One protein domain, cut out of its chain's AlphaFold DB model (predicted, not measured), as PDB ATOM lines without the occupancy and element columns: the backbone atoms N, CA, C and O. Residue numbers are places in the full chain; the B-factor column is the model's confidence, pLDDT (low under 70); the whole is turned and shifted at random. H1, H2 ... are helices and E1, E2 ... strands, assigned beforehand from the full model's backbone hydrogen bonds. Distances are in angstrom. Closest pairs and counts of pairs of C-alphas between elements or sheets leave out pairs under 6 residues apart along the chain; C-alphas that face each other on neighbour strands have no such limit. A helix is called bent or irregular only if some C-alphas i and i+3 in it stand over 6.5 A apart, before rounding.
ATOM      1  N   GLY A   2     143.285 197.333 278.754       51.44
ATOM      2  CA  GLY A   2     142.807 196.055 279.298       51.44
ATOM      3  C   GLY A   2     143.862 195.444 280.212       51.44
ATOM      4  O   GLY A   2     144.935 195.090 279.742       51.44
ATOM      5  N   GLN A   3     143.580 195.376 281.510       65.19
ATOM      6  CA  GLN A   3     144.523 194.870 282.501       65.19
ATOM      7  C   GLN A   3     144.635 193.346 282.369       65.19
ATOM      8  O   GLN A   3     143.684 192.632 282.679       65.19
ATOM      9  N   VAL A   4     145.786 192.856 281.905       73.06
ATOM     10  CA  VAL A   4     146.173 191.454 282.091       73.06
ATOM     11  C   VAL A   4     146.887 191.353 283.434       73.06
ATOM     12  O   VAL A   4     147.795 192.137 283.708       73.06
ATOM     13  N   LYS A   5     146.445 190.440 284.299       82.12
ATOM     14  CA  LYS A   5     147.107 190.150 285.583       82.12
ATOM     15  C   LYS A   5     147.827 188.819 285.468       82.12
ATOM     16  O   LYS A   5     147.262 187.898 284.894       82.12
ATOM     17  N   PHE A   6     149.026 188.716 286.021       86.44
ATOM     18  CA  PHE A   6     149.791 187.474 286.075       86.44
ATOM     19  C   PHE A   6     150.156 187.164 287.525       86.44
ATOM     20  O   PHE A   6     150.603 188.053 288.249       86.44
ATOM     21  N   ASP A   7     149.957 185.915 287.920       92.44
ATOM     22  CA  ASP A   7     150.402 185.344 289.187       92.44
ATOM     23  C   ASP A   7     151.181 184.065 288.870       92.44
ATOM     24  O   ASP A   7     150.656 183.164 288.212       92.44
ATOM     25  N   GLY A   8     152.448 184.000 289.270       92.31
ATOM     26  CA  GLY A   8     153.287 182.858 288.950       92.31
ATOM     27  C   GLY A   8     154.751 183.040 289.305       92.31
ATOM     28  O   GLY A   8     155.168 184.025 289.913       92.31
ATOM     29  N   THR A   9     155.538 182.059 288.892       92.75
ATOM     30  CA  THR A   9     156.979 182.000 289.080       92.75
ATOM     31  C   THR A   9     157.695 182.238 287.763       92.75
ATOM     32  O   THR A   9     157.336 181.665 286.731       92.75
ATOM     33  N   VAL A  10     158.753 183.035 287.835       92.12
ATOM     34  CA  VAL A  10     159.744 183.183 286.775       92.12
ATOM     35  C   VAL A  10     161.066 182.682 287.336       92.12
ATOM     36  O   VAL A  10     161.510 183.150 288.384       92.12
ATOM     37  N   SER A  11     161.689 181.727 286.664       91.56
ATOM     38  CA  SER A  11     163.004 181.201 287.031       91.56
ATOM     39  C   SER A  11     163.880 181.118 285.797       91.56
ATOM     40  O   SER A  11     163.380 180.906 284.702       91.56
ATOM     41  N   GLY A  12     165.190 181.277 285.935       88.50
ATOM     42  CA  GLY A  12     166.058 181.222 284.768       88.50
ATOM     43  C   GLY A  12     167.535 181.171 285.104       88.50
ATOM     44  O   GLY A  12     167.951 181.384 286.241       88.50
ATOM     45  N   GLY A  13     168.318 180.874 284.076       88.31
ATOM     46  CA  GLY A  13     169.774 180.904 284.065       88.31
ATOM     47  C   GLY A  13     170.276 181.522 282.761       88.31
ATOM     48  O   GLY A  13     169.507 182.094 281.996       88.31
ATOM     49  N   LYS A  14     171.576 181.382 282.477       84.69
ATOM     50  CA  LYS A  14     172.243 182.086 281.365       84.69
ATOM     51  C   LYS A  14     171.567 181.899 279.993       84.69
ATOM     52  O   LYS A  14     171.532 182.841 279.215       84.69
ATOM     53  N   ASN A  15     171.017 180.711 279.728       90.25
ATOM     54  CA  ASN A  15     170.455 180.332 278.424       90.25
ATOM     55  C   ASN A  15     169.023 179.774 278.516       90.25
ATOM     56  O   ASN A  15     168.547 179.149 277.571       90.25
ATOM     57  N   ARG A  16     168.353 179.913 279.664       93.69
ATOM     58  CA  ARG A  16     167.028 179.326 279.894       93.69
ATOM     59  C   ARG A  16     166.183 180.235 280.769       93.69
ATOM     60  O   ARG A  16     166.674 180.730 281.778       93.69
ATOM     61  N   LEU A  17     164.920 180.390 280.403       93.31
ATOM     62  CA  LEU A  17     163.895 181.090 281.161       93.31
ATOM     63  C   LEU A  17     162.665 180.191 281.248       93.31
ATOM     64  O   LEU A  17     162.101 179.827 280.227       93.31
ATOM     65  N   ASP A  18     162.231 179.866 282.452       94.56
ATOM     66  CA  ASP A  18     161.012 179.122 282.728       94.56
ATOM     67  C   ASP A  18     159.980 180.053 283.376       94.56
ATOM     68  O   ASP A  18     160.278 180.825 284.293       94.56
ATOM     69  N   LEU A  19     158.750 179.972 282.887       94.56
ATOM     70  CA  LEU A  19     157.599 180.762 283.300       94.56
ATOM     71  C   LEU A  19     156.481 179.783 283.648       94.56
ATOM     72  O   LEU A  19     156.058 179.008 282.797       94.56
ATOM     73  N   ALA A  20     155.968 179.821 284.870       96.69
ATOM     74  CA  ALA A  20     154.814 179.016 285.259       96.69
ATOM     75  C   ALA A  20     153.837 179.879 286.044       96.69
ATOM     76  O   ALA A  20     154.230 180.545 286.994       96.69
ATOM     77  N   GLY A  21     152.565 179.892 285.663       95.50
ATOM     78  CA  GLY A  21     151.608 180.752 286.342       95.50
ATOM     79  C   GLY A  21     150.226 180.779 285.728       95.50
ATOM     80  O   GLY A  21     149.882 180.004 284.836       95.50
ATOM     81  N   THR A  22     149.426 181.701 286.238       95.50
ATOM     82  CA  THR A  22     148.076 181.996 285.785       95.50
ATOM     83  C   THR A  22     148.008 183.449 285.338       95.50
ATOM     84  O   THR A  22     148.323 184.362 286.099       95.50
ATOM     85  N   ALA A  23     147.566 183.669 284.107       91.44
ATOM     86  CA  ALA A  23     147.219 184.972 283.576       91.44
ATOM     87  C   ALA A  23     145.694 185.138 283.526       91.44
ATOM     88  O   ALA A  23     144.969 184.228 283.130       91.44
ATOM     89  N   LEU A  24     145.202 186.317 283.892       90.06
ATOM     90  CA  LEU A  24     143.818 186.733 283.696       90.06
ATOM     91  C   LEU A  24     143.789 187.807 282.613       90.06
ATOM     92  O   LEU A  24     144.360 188.880 282.805       90.06
ATOM     93  N   ALA A  25     143.110 187.534 281.503       87.88
ATOM     94  CA  ALA A  25     142.899 188.476 280.414       87.88
ATOM     95  C   ALA A  25     141.400 188.688 280.207       87.88
ATOM     96  O   ALA A  25     140.736 187.873 279.574       87.88
ATOM     97  N   GLY A  26     140.866 189.785 280.751       89.06
ATOM     98  CA  GLY A  26     139.416 189.968 280.819       89.06
ATOM     99  C   GLY A  26     138.775 188.898 281.701       89.06
ATOM    100  O   GLY A  26     139.154 188.774 282.864       89.06
ATOM    101  N   ASP A  27     137.852 188.130 281.129       91.25
ATOM    102  CA  ASP A  27     137.146 187.028 281.790       91.25
ATOM    103  C   ASP A  27     137.817 185.670 281.513       91.25
ATOM    104  O   ASP A  27     137.431 184.632 282.055       91.25
ATOM    105  N   THR A  28     138.847 185.656 280.665       92.75
ATOM    106  CA  THR A  28     139.622 184.460 280.337       92.75
ATOM    107  C   THR A  28     140.744 184.246 281.346       92.75
ATOM    108  O   THR A  28     141.663 185.059 281.463       92.75
ATOM    109  N   THR A  29     140.709 183.104 282.031       95.06
ATOM    110  CA  THR A  29     141.831 182.616 282.846       95.06
ATOM    111  C   THR A  29     142.683 181.660 282.021       95.06
ATOM    112  O   THR A  29     142.153 180.711 281.442       95.06
ATOM    113  N   ILE A  30     143.993 181.885 281.985       95.25
ATOM    114  CA  ILE A  30     144.972 181.082 281.248       95.25
ATOM    115  C   ILE A  30     146.006 180.580 282.242       95.25
ATOM    116  O   ILE A  30     146.671 181.379 282.890       95.25
ATOM    117  N   LYS A  31     146.169 179.268 282.359       97.44
ATOM    118  CA  LYS A  31     147.309 178.670 283.053       97.44
ATOM    119  C   LYS A  31     148.373 178.338 282.027       97.44
ATOM    120  O   LYS A  31     148.042 177.775 280.989       97.44
ATOM    121  N   GLY A  32     149.620 178.677 282.311       96.81
ATOM    122  CA  GLY A  32     150.723 178.452 281.391       96.81
ATOM    123  C   GLY A  32     151.951 177.902 282.091       96.81
ATOM    124  O   GLY A  32     152.252 178.299 283.218       96.81
ATOM    125  N   VAL A  33     152.654 177.017 281.397       97.38
ATOM    126  CA  VAL A  33     154.032 176.625 281.695       97.38
ATOM    127  C   VAL A  33     154.811 176.787 280.399       97.38
ATOM    128  O   VAL A  33     154.550 176.067 279.443       97.38
ATOM    129  N   LEU A  34     155.723 177.751 280.345       96.62
ATOM    130  CA  LEU A  34     156.512 178.094 279.166       96.62
ATOM    131  C   LEU A  34     158.004 178.046 279.502       96.62
ATOM    132  O   LEU A  34     158.411 178.416 280.599       96.62
ATOM    133  N   SER A  35     158.815 177.627 278.542       96.50
ATOM    134  CA  SER A  35     160.269 177.550 278.620       96.50
ATOM    135  C   SER A  35     160.864 178.218 277.385       96.50
ATOM    136  O   SER A  35     160.691 177.742 276.267       96.50
ATOM    137  N   GLY A  36     161.591 179.310 277.586       94.75
ATOM    138  CA  GLY A  36     162.473 179.911 276.595       94.75
ATOM    139  C   GLY A  36     163.886 179.347 276.727       94.75
ATOM    140  O   GLY A  36     164.439 179.337 277.825       94.75
ATOM    141  N   VAL A  37     164.496 178.888 275.635       93.56
ATOM    142  CA  VAL A  37     165.869 178.349 275.625       93.56
ATOM    143  C   VAL A  37     166.676 178.990 274.505       93.56
ATOM    144  O   VAL A  37     166.177 179.124 273.393       93.56
ATOM    145  N   VAL A  38     167.933 179.340 274.784       91.25
ATOM    146  CA  VAL A  38     168.900 179.826 273.790       91.25
ATOM    147  C   VAL A  38     169.990 178.778 273.575       91.25
ATOM    148  O   VAL A  38     170.811 178.529 274.462       91.25
ATOM    149  N   THR A  39     170.033 178.199 272.379       88.62
ATOM    150  CA  THR A  39     171.038 177.205 271.972       88.62
ATOM    151  C   THR A  39     171.808 177.753 270.780       88.62
ATOM    152  O   THR A  39     171.200 178.126 269.783       88.62
ATOM    153  N   ASP A  40     173.135 177.855 270.882       87.50
ATOM    154  CA  ASP A  40     174.001 178.400 269.821       87.50
ATOM    155  C   ASP A  40     173.555 179.780 269.298       87.50
ATOM    156  O   ASP A  40     173.567 180.056 268.100       87.50
ATOM    157  N   GLY A  41     173.103 180.649 270.211       83.31
ATOM    158  CA  GLY A  41     172.591 181.983 269.878       83.31
ATOM    159  C   GLY A  41     171.193 181.995 269.252       83.31
ATOM    160  O   GLY A  41     170.701 183.064 268.911       83.31
ATOM    161  N   LYS A  42     170.534 180.837 269.124       86.38
ATOM    162  CA  LYS A  42     169.175 180.713 268.588       86.38
ATOM    163  C   LYS A  42     168.179 180.537 269.734       86.38
ATOM    164  O   LYS A  42     168.238 179.511 270.421       86.38
ATOM    165  N   PRO A  43     167.297 181.516 269.985       90.50
ATOM    166  CA  PRO A  43     166.245 181.362 270.974       90.50
ATOM    167  C   PRO A  43     165.162 180.411 270.450       90.50
ATOM    168  O   PRO A  43     165.017 180.228 269.247       90.50
ATOM    169  N   SER A  44     164.403 179.810 271.357       93.19
ATOM    170  CA  SER A  44     163.190 179.031 271.092       93.19
ATOM    171  C   SER A  44     162.266 179.131 272.296       93.19
ATOM    172  O   SER A  44     162.738 179.318 273.419       93.19
ATOM    173  N   LEU A  45     160.961 179.021 272.070       94.81
ATOM    174  CA  LEU A  45     159.930 179.046 273.099       94.81
ATOM    175  C   LEU A  45     159.085 177.783 272.984       94.81
ATOM    176  O   LEU A  45     158.553 177.494 271.916       94.81
ATOM    177  N   SER A  46     158.907 177.063 274.084       97.44
ATOM    178  CA  SER A  46     157.985 175.935 274.123       97.44
ATOM    179  C   SER A  46     157.167 175.878 275.402       97.44
ATOM    180  O   SER A  46     157.507 176.528 276.388       97.44
ATOM    181  N   GLY A  47     156.077 175.114 275.405       97.88
ATOM    182  CA  GLY A  47     155.328 174.848 276.629       97.88
ATOM    183  C   GLY A  47     153.864 174.512 276.406       97.88
ATOM    184  O   GLY A  47     153.472 174.059 275.337       97.88
ATOM    185  N   SER A  48     153.049 174.744 277.429       98.00
ATOM    186  CA  SER A  48     151.616 174.481 277.393       98.00
ATOM    187  C   SER A  48     150.810 175.632 277.975       98.00
ATOM    188  O   SER A  48     151.208 176.298 278.935       98.00
ATOM    189  N   LEU A  49     149.645 175.853 277.378       96.88
ATOM    190  CA  LEU A  49     148.638 176.808 277.800       96.88
ATOM    191  C   LEU A  49     147.314 176.080 277.983       96.88
ATOM    192  O   LEU A  49     146.913 175.263 277.156       96.88
ATOM    193  N   SER A  50     146.593 176.404 279.049       97.69
ATOM    194  CA  SER A  50     145.266 175.852 279.281       97.69
ATOM    195  C   SER A  50     144.276 176.877 279.801       97.69
ATOM    196  O   SER A  50     144.638 177.825 280.500       97.69
ATOM    197  N   SER A  51     143.004 176.686 279.467       96.94
ATOM    198  CA  SER A  51     141.921 177.537 279.953       96.94
ATOM    199  C   SER A  51     140.653 176.729 280.227       96.94
ATOM    200  O   SER A  51     140.208 175.970 279.365       96.94
ATOM    201  N   PRO A  52     140.007 176.898 281.395       96.06
ATOM    202  CA  PRO A  52     138.701 176.290 281.634       96.06
ATOM    203  C   PRO A  52     137.598 176.934 280.778       96.06
ATOM    204  O   PRO A  52     136.623 176.273 280.427       96.06
ATOM    205  N   LEU A  53     137.736 178.220 280.446       94.44
ATOM    206  CA  LEU A  53     136.766 178.961 279.652       94.44
ATOM    207  C   LEU A  53     137.459 180.093 278.892       94.44
ATOM    208  O   LEU A  53     137.932 181.062 279.487       94.44
ATOM    209  N   LEU A  54     137.470 179.972 277.569       93.19
ATOM    210  CA  LEU A  54     138.051 180.947 276.657       93.19
ATOM    211  C   LEU A  54     136.985 181.916 276.151       93.19
ATOM    212  O   LEU A  54     136.046 181.496 275.478       93.19
ATOM    213  N   HIS A  55     137.152 183.213 276.392       91.56
ATOM    214  CA  HIS A  55     136.322 184.240 275.767       91.56
ATOM    215  C   HIS A  55     137.041 184.784 274.532       91.56
ATOM    216  O   HIS A  55     138.070 185.449 274.634       91.56
ATOM    217  N   LEU A  56     136.493 184.536 273.339       86.94
ATOM    218  CA  LEU A  56     137.120 184.986 272.085       86.94
ATOM    219  C   LEU A  56     137.249 186.516 272.004       86.94
ATOM    220  O   LEU A  56     138.191 187.037 271.408       86.94
ATOM    221  N   SER A  57     136.338 187.249 272.649       85.56
ATOM    222  CA  SER A  57     136.405 188.709 272.786       85.56
ATOM    223  C   SER A  57     137.647 189.185 273.549       85.56
ATOM    224  O   SER A  57     138.134 190.288 273.286       85.56
ATOM    225  N   ASP A  58     138.195 188.361 274.446       86.81
ATOM    226  CA  ASP A  58     139.396 188.681 275.218       86.81
ATOM    227  C   ASP A  58     140.691 188.450 274.432       86.81
ATOM    228  O   ASP A  58     141.727 189.010 274.790       86.81
ATOM    229  N   MET A  59     140.652 187.722 273.309       80.00
ATOM    230  CA  MET A  59     141.848 187.484 272.486       80.00
ATOM    231  C   MET A  59     142.428 188.785 271.928       80.00
ATOM    232  O   MET A  59     143.645 188.951 271.858       80.00
ATOM    233  N   LYS A  60     141.574 189.773 271.635       74.94
ATOM    234  CA  LYS A  60     142.018 191.121 271.242       74.94
ATOM    235  C   LYS A  60     142.819 191.812 272.349       74.94
ATOM    236  O   LYS A  60     143.742 192.566 272.054       74.94
ATOM    237  N   LYS A  61     142.478 191.561 273.619       75.38
ATOM    238  CA  LYS A  61     143.183 192.129 274.780       75.38
ATOM    239  C   LYS A  61     144.559 191.485 274.942       75.38
ATOM    240  O   LYS A  61     145.516 192.202 275.201       75.38
ATOM    241  N   LEU A  62     144.667 190.170 274.728       71.00
ATOM    242  CA  LEU A  62     145.952 189.458 274.726       71.00
ATOM    243  C   LEU A  62     146.871 189.939 273.601       71.00
ATOM    244  O   LEU A  62     148.030 190.256 273.858       71.00
ATOM    245  N   HIS A  63     146.340 190.086 272.383       69.94
ATOM    246  CA  HIS A  63     147.097 190.647 271.261       69.94
ATOM    247  C   HIS A  63     147.624 192.055 271.582       69.94
ATOM    248  O   HIS A  63     148.791 192.357 271.347       69.94
ATOM    249  N   ALA A  64     146.786 192.900 272.193       60.97
ATOM    250  CA  ALA A  64     147.170 194.255 272.571       60.97
ATOM    251  C   ALA A  64     148.299 194.308 273.616       60.97
ATOM    252  O   ALA A  64     149.079 195.260 273.609       60.97
ATOM    253  N   VAL A  65     148.414 193.314 274.508       62.25
ATOM    254  CA  VAL A  65     149.549 193.230 275.443       62.25
ATOM    255  C   VAL A  65     150.849 193.011 274.675       62.25
ATOM    256  O   VAL A  65     151.786 193.780 274.876       62.25
ATOM    257  N   GLY A  66     150.884 192.057 273.739       56.19
ATOM    258  CA  GLY A  66     152.068 191.814 272.908       56.19
ATOM    259  C   GLY A  66     152.514 193.065 272.146       56.19
ATOM    260  O   GLY A  66     153.674 193.463 272.223       56.19
ATOM    261  N   THR A  67     151.581 193.767 271.498       54.19
ATOM    262  CA  THR A  67     151.917 194.964 270.707       54.19
ATOM    263  C   THR A  67     152.310 196.175 271.556       54.19
ATOM    264  O   THR A  67     153.151 196.962 271.138       54.19
ATOM    265  N   THR A  68     151.734 196.346 272.753       55.00
ATOM    266  CA  THR A  68     152.023 197.516 273.608       55.00
ATOM    267  C   THR A  68     153.394 197.417 274.278       55.00
ATOM    268  O   THR A  68     154.041 198.444 274.467       55.00
ATOM    269  N   TYR A  69     153.849 196.209 274.629       49.62
ATOM    270  CA  TYR A  69     155.199 196.006 275.168       49.62
ATOM    271  C   TYR A  69     156.279 196.168 274.089       49.62
ATOM    272  O   TYR A  69     157.329 196.729 274.382       49.62
ATOM    273  N   LEU A  70     156.000 195.775 272.841       47.59
ATOM    274  CA  LEU A  70     156.927 195.963 271.718       47.59
ATOM    275  C   LEU A  70     157.032 197.429 271.256       47.59
ATOM    276  O   LEU A  70     158.084 197.847 270.796       47.59
ATOM    277  N   GLN A  71     155.974 198.233 271.407       46.12
ATOM    278  CA  GLN A  71     155.952 199.640 270.967       46.12
ATOM    279  C   GLN A  71     156.438 200.655 272.018       46.12
ATOM    280  O   GLN A  71     156.527 201.841 271.713       46.12
ATOM    281  N   LYS A  72     156.702 200.232 273.263       43.06
ATOM    282  CA  LYS A  72     157.080 201.123 274.381       43.06
ATOM    283  C   LYS A  72     158.534 200.992 274.839       43.06
ATOM    284  O   LYS A  72     158.861 201.450 275.933       43.06
ATOM    285  N   ILE A  73     159.403 200.392 274.032       47.84
ATOM    286  CA  ILE A  73     160.845 200.517 274.255       47.84
ATOM    287  C   ILE A  73     161.221 201.930 273.798       47.84
ATOM    288  O   ILE A  73     161.306 202.206 272.607       47.84
ATOM    289  N   VAL A  80     170.512 199.730 272.405       48.59
ATOM    290  CA  VAL A  80     169.287 199.124 271.887       48.59
ATOM    291  C   VAL A  80     169.721 198.026 270.934       48.59
ATOM    292  O   VAL A  80     169.922 198.233 269.741       48.59
ATOM    293  N   VAL A  81     169.923 196.835 271.486       51.50
ATOM    294  CA  VAL A  81     169.883 195.617 270.694       51.50
ATOM    295  C   VAL A  81     168.487 195.589 270.091       51.50
ATOM    296  O   VAL A  81     167.494 195.505 270.815       51.50
ATOM    297  N   ASP A  82     168.409 195.732 268.772       54.25
ATOM    298  CA  ASP A  82     167.156 195.580 268.054       54.25
ATOM    299  C   ASP A  82     166.708 194.121 268.188       54.25
ATOM    300  O   ASP A  82     167.167 193.216 267.491       54.25
ATOM    301  N   TYR A  83     165.848 193.872 269.172       54.88
ATOM    302  CA  TYR A  83     165.291 192.550 269.413       54.88
ATOM    303  C   TYR A  83     164.173 192.215 268.421       54.88
ATOM    304  O   TYR A  83     163.694 191.084 268.450       54.88
ATOM    305  N   SER A  84     163.735 193.148 267.561       56.22
ATOM    306  CA  SER A  84     162.622 192.908 266.634       56.22
ATOM    307  C   SER A  84     162.932 191.771 265.655       56.22
ATOM    308  O   SER A  84     162.109 190.868 265.498       56.22
ATOM    309  N   ASP A  85     164.159 191.719 265.135       59.59
ATOM    310  CA  ASP A  85     164.659 190.609 264.315       59.59
ATOM    311  C   ASP A  85     164.691 189.281 265.090       59.59
ATOM    312  O   ASP A  85     164.393 188.219 264.547       59.59
ATOM    313  N   MET A  86     164.978 189.337 266.394       59.50
ATOM    314  CA  MET A  86     165.039 188.158 267.261       59.50
ATOM    315  C   MET A  86     163.652 187.540 267.515       59.50
ATOM    316  O   MET A  86     163.546 186.328 267.700       59.50
ATOM    317  N   TRP A  87     162.590 188.356 267.517       63.03
ATOM    318  CA  TRP A  87     161.203 187.900 267.675       63.03
ATOM    319  C   TRP A  87     160.580 187.417 266.363       63.03
ATOM    320  O   TRP A  87     159.730 186.529 266.401       63.03
ATOM    321  N   ASN A  88     161.011 187.963 265.221       66.31
ATOM    322  CA  ASN A  88     160.484 187.602 263.902       66.31
ATOM    323  C   ASN A  88     160.790 186.151 263.506       66.31
ATOM    324  O   ASN A  88     160.025 185.564 262.754       66.31
ATOM    325  N   ASP A  89     161.859 185.557 264.038       74.00
ATOM    326  CA  ASP A  89     162.255 184.176 263.734       74.00
ATOM    327  C   ASP A  89     162.204 183.237 264.945       74.00
ATOM    328  O   ASP A  89     162.621 182.082 264.833       74.00
ATOM    329  N   LEU A  90     161.695 183.697 266.094       88.19
ATOM    330  CA  LEU A  90     161.645 182.905 267.325       88.19
ATOM    331  C   LEU A  90     160.804 181.638 267.112       88.19
ATOM    332  O   LEU A  90     159.583 181.755 267.034       88.19
ATOM    333  N   PRO A  91     161.389 180.426 267.093       93.69
ATOM    334  CA  PRO A  91     160.609 179.208 267.010       93.69
ATOM    335  C   PRO A  91     159.698 179.082 268.228       93.69
ATOM    336  O   PRO A  91     160.160 179.216 269.365       93.69
ATOM    337  N   VAL A  92     158.420 178.808 267.990       95.06
ATOM    338  CA  VAL A  92     157.408 178.600 269.032       95.06
ATOM    339  C   VAL A  92     156.843 177.195 268.898       95.06
ATOM    340  O   VAL A  92     156.554 176.760 267.786       95.06
ATOM    341  N   ASP A  93     156.659 176.507 270.017       97.38
ATOM    342  CA  ASP A  93     155.973 175.217 270.098       97.38
ATOM    343  C   ASP A  93     155.108 175.151 271.366       97.38
ATOM    344  O   ASP A  93     155.605 174.941 272.473       97.38
ATOM    345  N   VAL A  94     153.807 175.393 271.222       97.62
ATOM    346  CA  VAL A  94     152.890 175.539 272.355       97.62
ATOM    347  C   VAL A  94     151.709 174.590 272.234       97.62
ATOM    348  O   VAL A  94     150.907 174.676 271.302       97.62
ATOM    349  N   GLU A  95     151.551 173.737 273.239       98.31
ATOM    350  CA  GLU A  95     150.345 172.945 273.447       98.31
ATOM    351  C   GLU A  95     149.217 173.815 274.012       98.31
ATOM    352  O   GLU A  95     149.426 174.686 274.858       98.31
ATOM    353  N   ILE A  96     147.993 173.561 273.565       96.94
ATOM    354  CA  ILE A  96     146.788 174.285 273.959       96.94
ATOM    355  C   ILE A  96     145.754 173.277 274.458       96.94
ATOM    356  O   ILE A  96     145.431 172.323 273.749       96.94
ATOM    357  N   ASP A  97     145.188 173.519 275.641       97.94
ATOM    358  CA  ASP A  97     144.053 172.767 276.195       97.94
ATOM    359  C   ASP A  97     142.968 173.718 276.721       97.94
ATOM    360  O   ASP A  97     143.099 174.348 277.773       97.94
ATOM    361  N   VAL A  98     141.874 173.849 275.980       96.69
ATOM    362  CA  VAL A  98     140.747 174.709 276.339       96.69
ATOM    363  C   VAL A  98     139.499 173.860 276.536       96.69
ATOM    364  O   VAL A  98     138.985 173.240 275.605       96.69
ATOM    365  N   ALA A  99     138.951 173.882 277.750       95.56
ATOM    366  CA  ALA A  99     137.793 173.059 278.078       95.56
ATOM    367  C   ALA A  99     136.513 173.550 277.381       95.56
ATOM    368  O   ALA A  99     135.709 172.733 276.927       95.56
ATOM    369  N   LYS A 100     136.317 174.872 277.265       94.19
ATOM    370  CA  LYS A 100     135.118 175.467 276.655       94.19
ATOM    371  C   LYS A 100     135.388 176.847 276.060       94.19
ATOM    372  O   LYS A 100     136.210 177.595 276.582       94.19
ATOM    373  N   ILE A 101     134.641 177.210 275.015       91.00
ATOM    374  CA  ILE A 101     134.638 178.566 274.447       91.00
ATOM    375  C   ILE A 101     133.343 179.288 274.835       91.00
ATOM    376  O   ILE A 101     132.240 178.819 274.551       91.00
ATOM    377  N   ALA A 102     133.465 180.452 275.465       88.38
ATOM    378  CA  ALA A 102     132.338 181.324 275.757       88.38
ATOM    379  C   ALA A 102     131.803 181.956 274.465       88.38
ATOM    380  O   ALA A 102     132.558 182.512 273.667       88.38
ATOM    381  N   GLY A 103     130.489 181.865 274.253       76.19
ATOM    382  CA  GLY A 103     129.840 182.361 273.036       76.19
ATOM    383  C   GLY A 103     130.076 181.503 271.786       76.19
ATOM    384  O   GLY A 103     129.517 181.819 270.743       76.19
ATOM    385  N   GLY A 104     130.829 180.400 271.877       65.69
ATOM    386  CA  GLY A 104     131.029 179.435 270.786       65.69
ATOM    387  C   GLY A 104     129.844 178.482 270.579       65.69
ATOM    388  O   GLY A 104     130.053 177.324 270.238       65.69
ATOM    389  N   GLY A 105     128.617 178.927 270.860       65.75
ATOM    390  CA  GLY A 105     127.448 178.055 271.012       65.75
ATOM    391  C   GLY A 105     127.473 177.248 272.318       65.75
ATOM    392  O   GLY A 105     128.385 177.373 273.140       65.75
TER     393      GLY A 105
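This is residues 2 to 73 and 80 to 105 of the 215 residues of the protein "AsmA domain-containing protein" of Methyloceanibacter stevinii (UniProt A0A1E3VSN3). One long sheet of five strands is bent sharply toward one end, like an L in profile, and the single long helix H1 runs from that bent end back over the inside of the L. H1 packs on the bent end with its residues 56 to 65, while the small helix H2 sits near the start of E4. The printed part has 98 residues, with two named helices and five named strands in the order E1 E2 E3 E4 H1 H2 E5. The sheet is mixed, in the order E1, E2, E3, E4, E5, and the class is mixed, helices and strands. The whole is only just compact, close to loose, with a radius of gyration of the C-alphas of 14.8 A, and it is elongated, 46 by 25 by 22 A.

Start with E1, residues 4 to 13, which bends by 69 degrees at residue 7. It forms a hairpin with E2, residues 16 to 25, antiparallel at 173 degrees; look for N 9 and O 20, 2.8 A apart. E2 bends by 64 degrees at residue 22 and forms the next hairpin with E3, residues 28 to 39, where N 23 and O 30 are 2.7 A apart. E3 bends by 51 degrees at residue 31 and forms a hairpin with E4, residues 42 to 51, where N 35 and O 46 are 2.7 A apart. These four strands are a meander, each the antiparallel neighbour of the one before. E5, residues 92 to 102, is parallel to E4 at 16 degrees, with N 49 and O 95 2.8 A apart, and bends by 79 degrees at residue 99. The sheet is twisted, and E1 and E5 are its edge strands. H1, residues 56 to 70, is on the sheet, a helix layer and a sheet layer making two layers; its height over the sheet is 6.1 A, and it is over none of the strands. Its closest C-alphas to E2 are those of Asp 58 and Ala 25, 6.3 A apart. H2, residues 84 to 88, is only just not on the sheet, with 4 pairs of C-alphas within 10 A. In H2 every O i to N i+4 pair is within hydrogen-bond range, in H1 9 of 11.

Find C-alpha 4 at (146.173, 191.454, 282.091), where E1 begins its 25.9 A. E2 spans 25.8 A, E3 33.3 A and E4 29.7 A. H1 begins at C-alpha 56, (137.120, 184.986, 272.085), and spans 22.6 A. After the short H2, E5 runs 26.1 A to C-alpha 102 at (132.338, 181.324, 275.757).

The C-alphas farthest apart are those of Val 80 and Gly 105, 46.9 A. Residues 74 to 79 are not printed, and C-alphas 73 and 80 are 8.9 A apart across this cut. The links that are printed whole are tight. Look for pLDDT under 70 at residues 2 to 3, 63 to 73, 80 to 88 and 104 to 105.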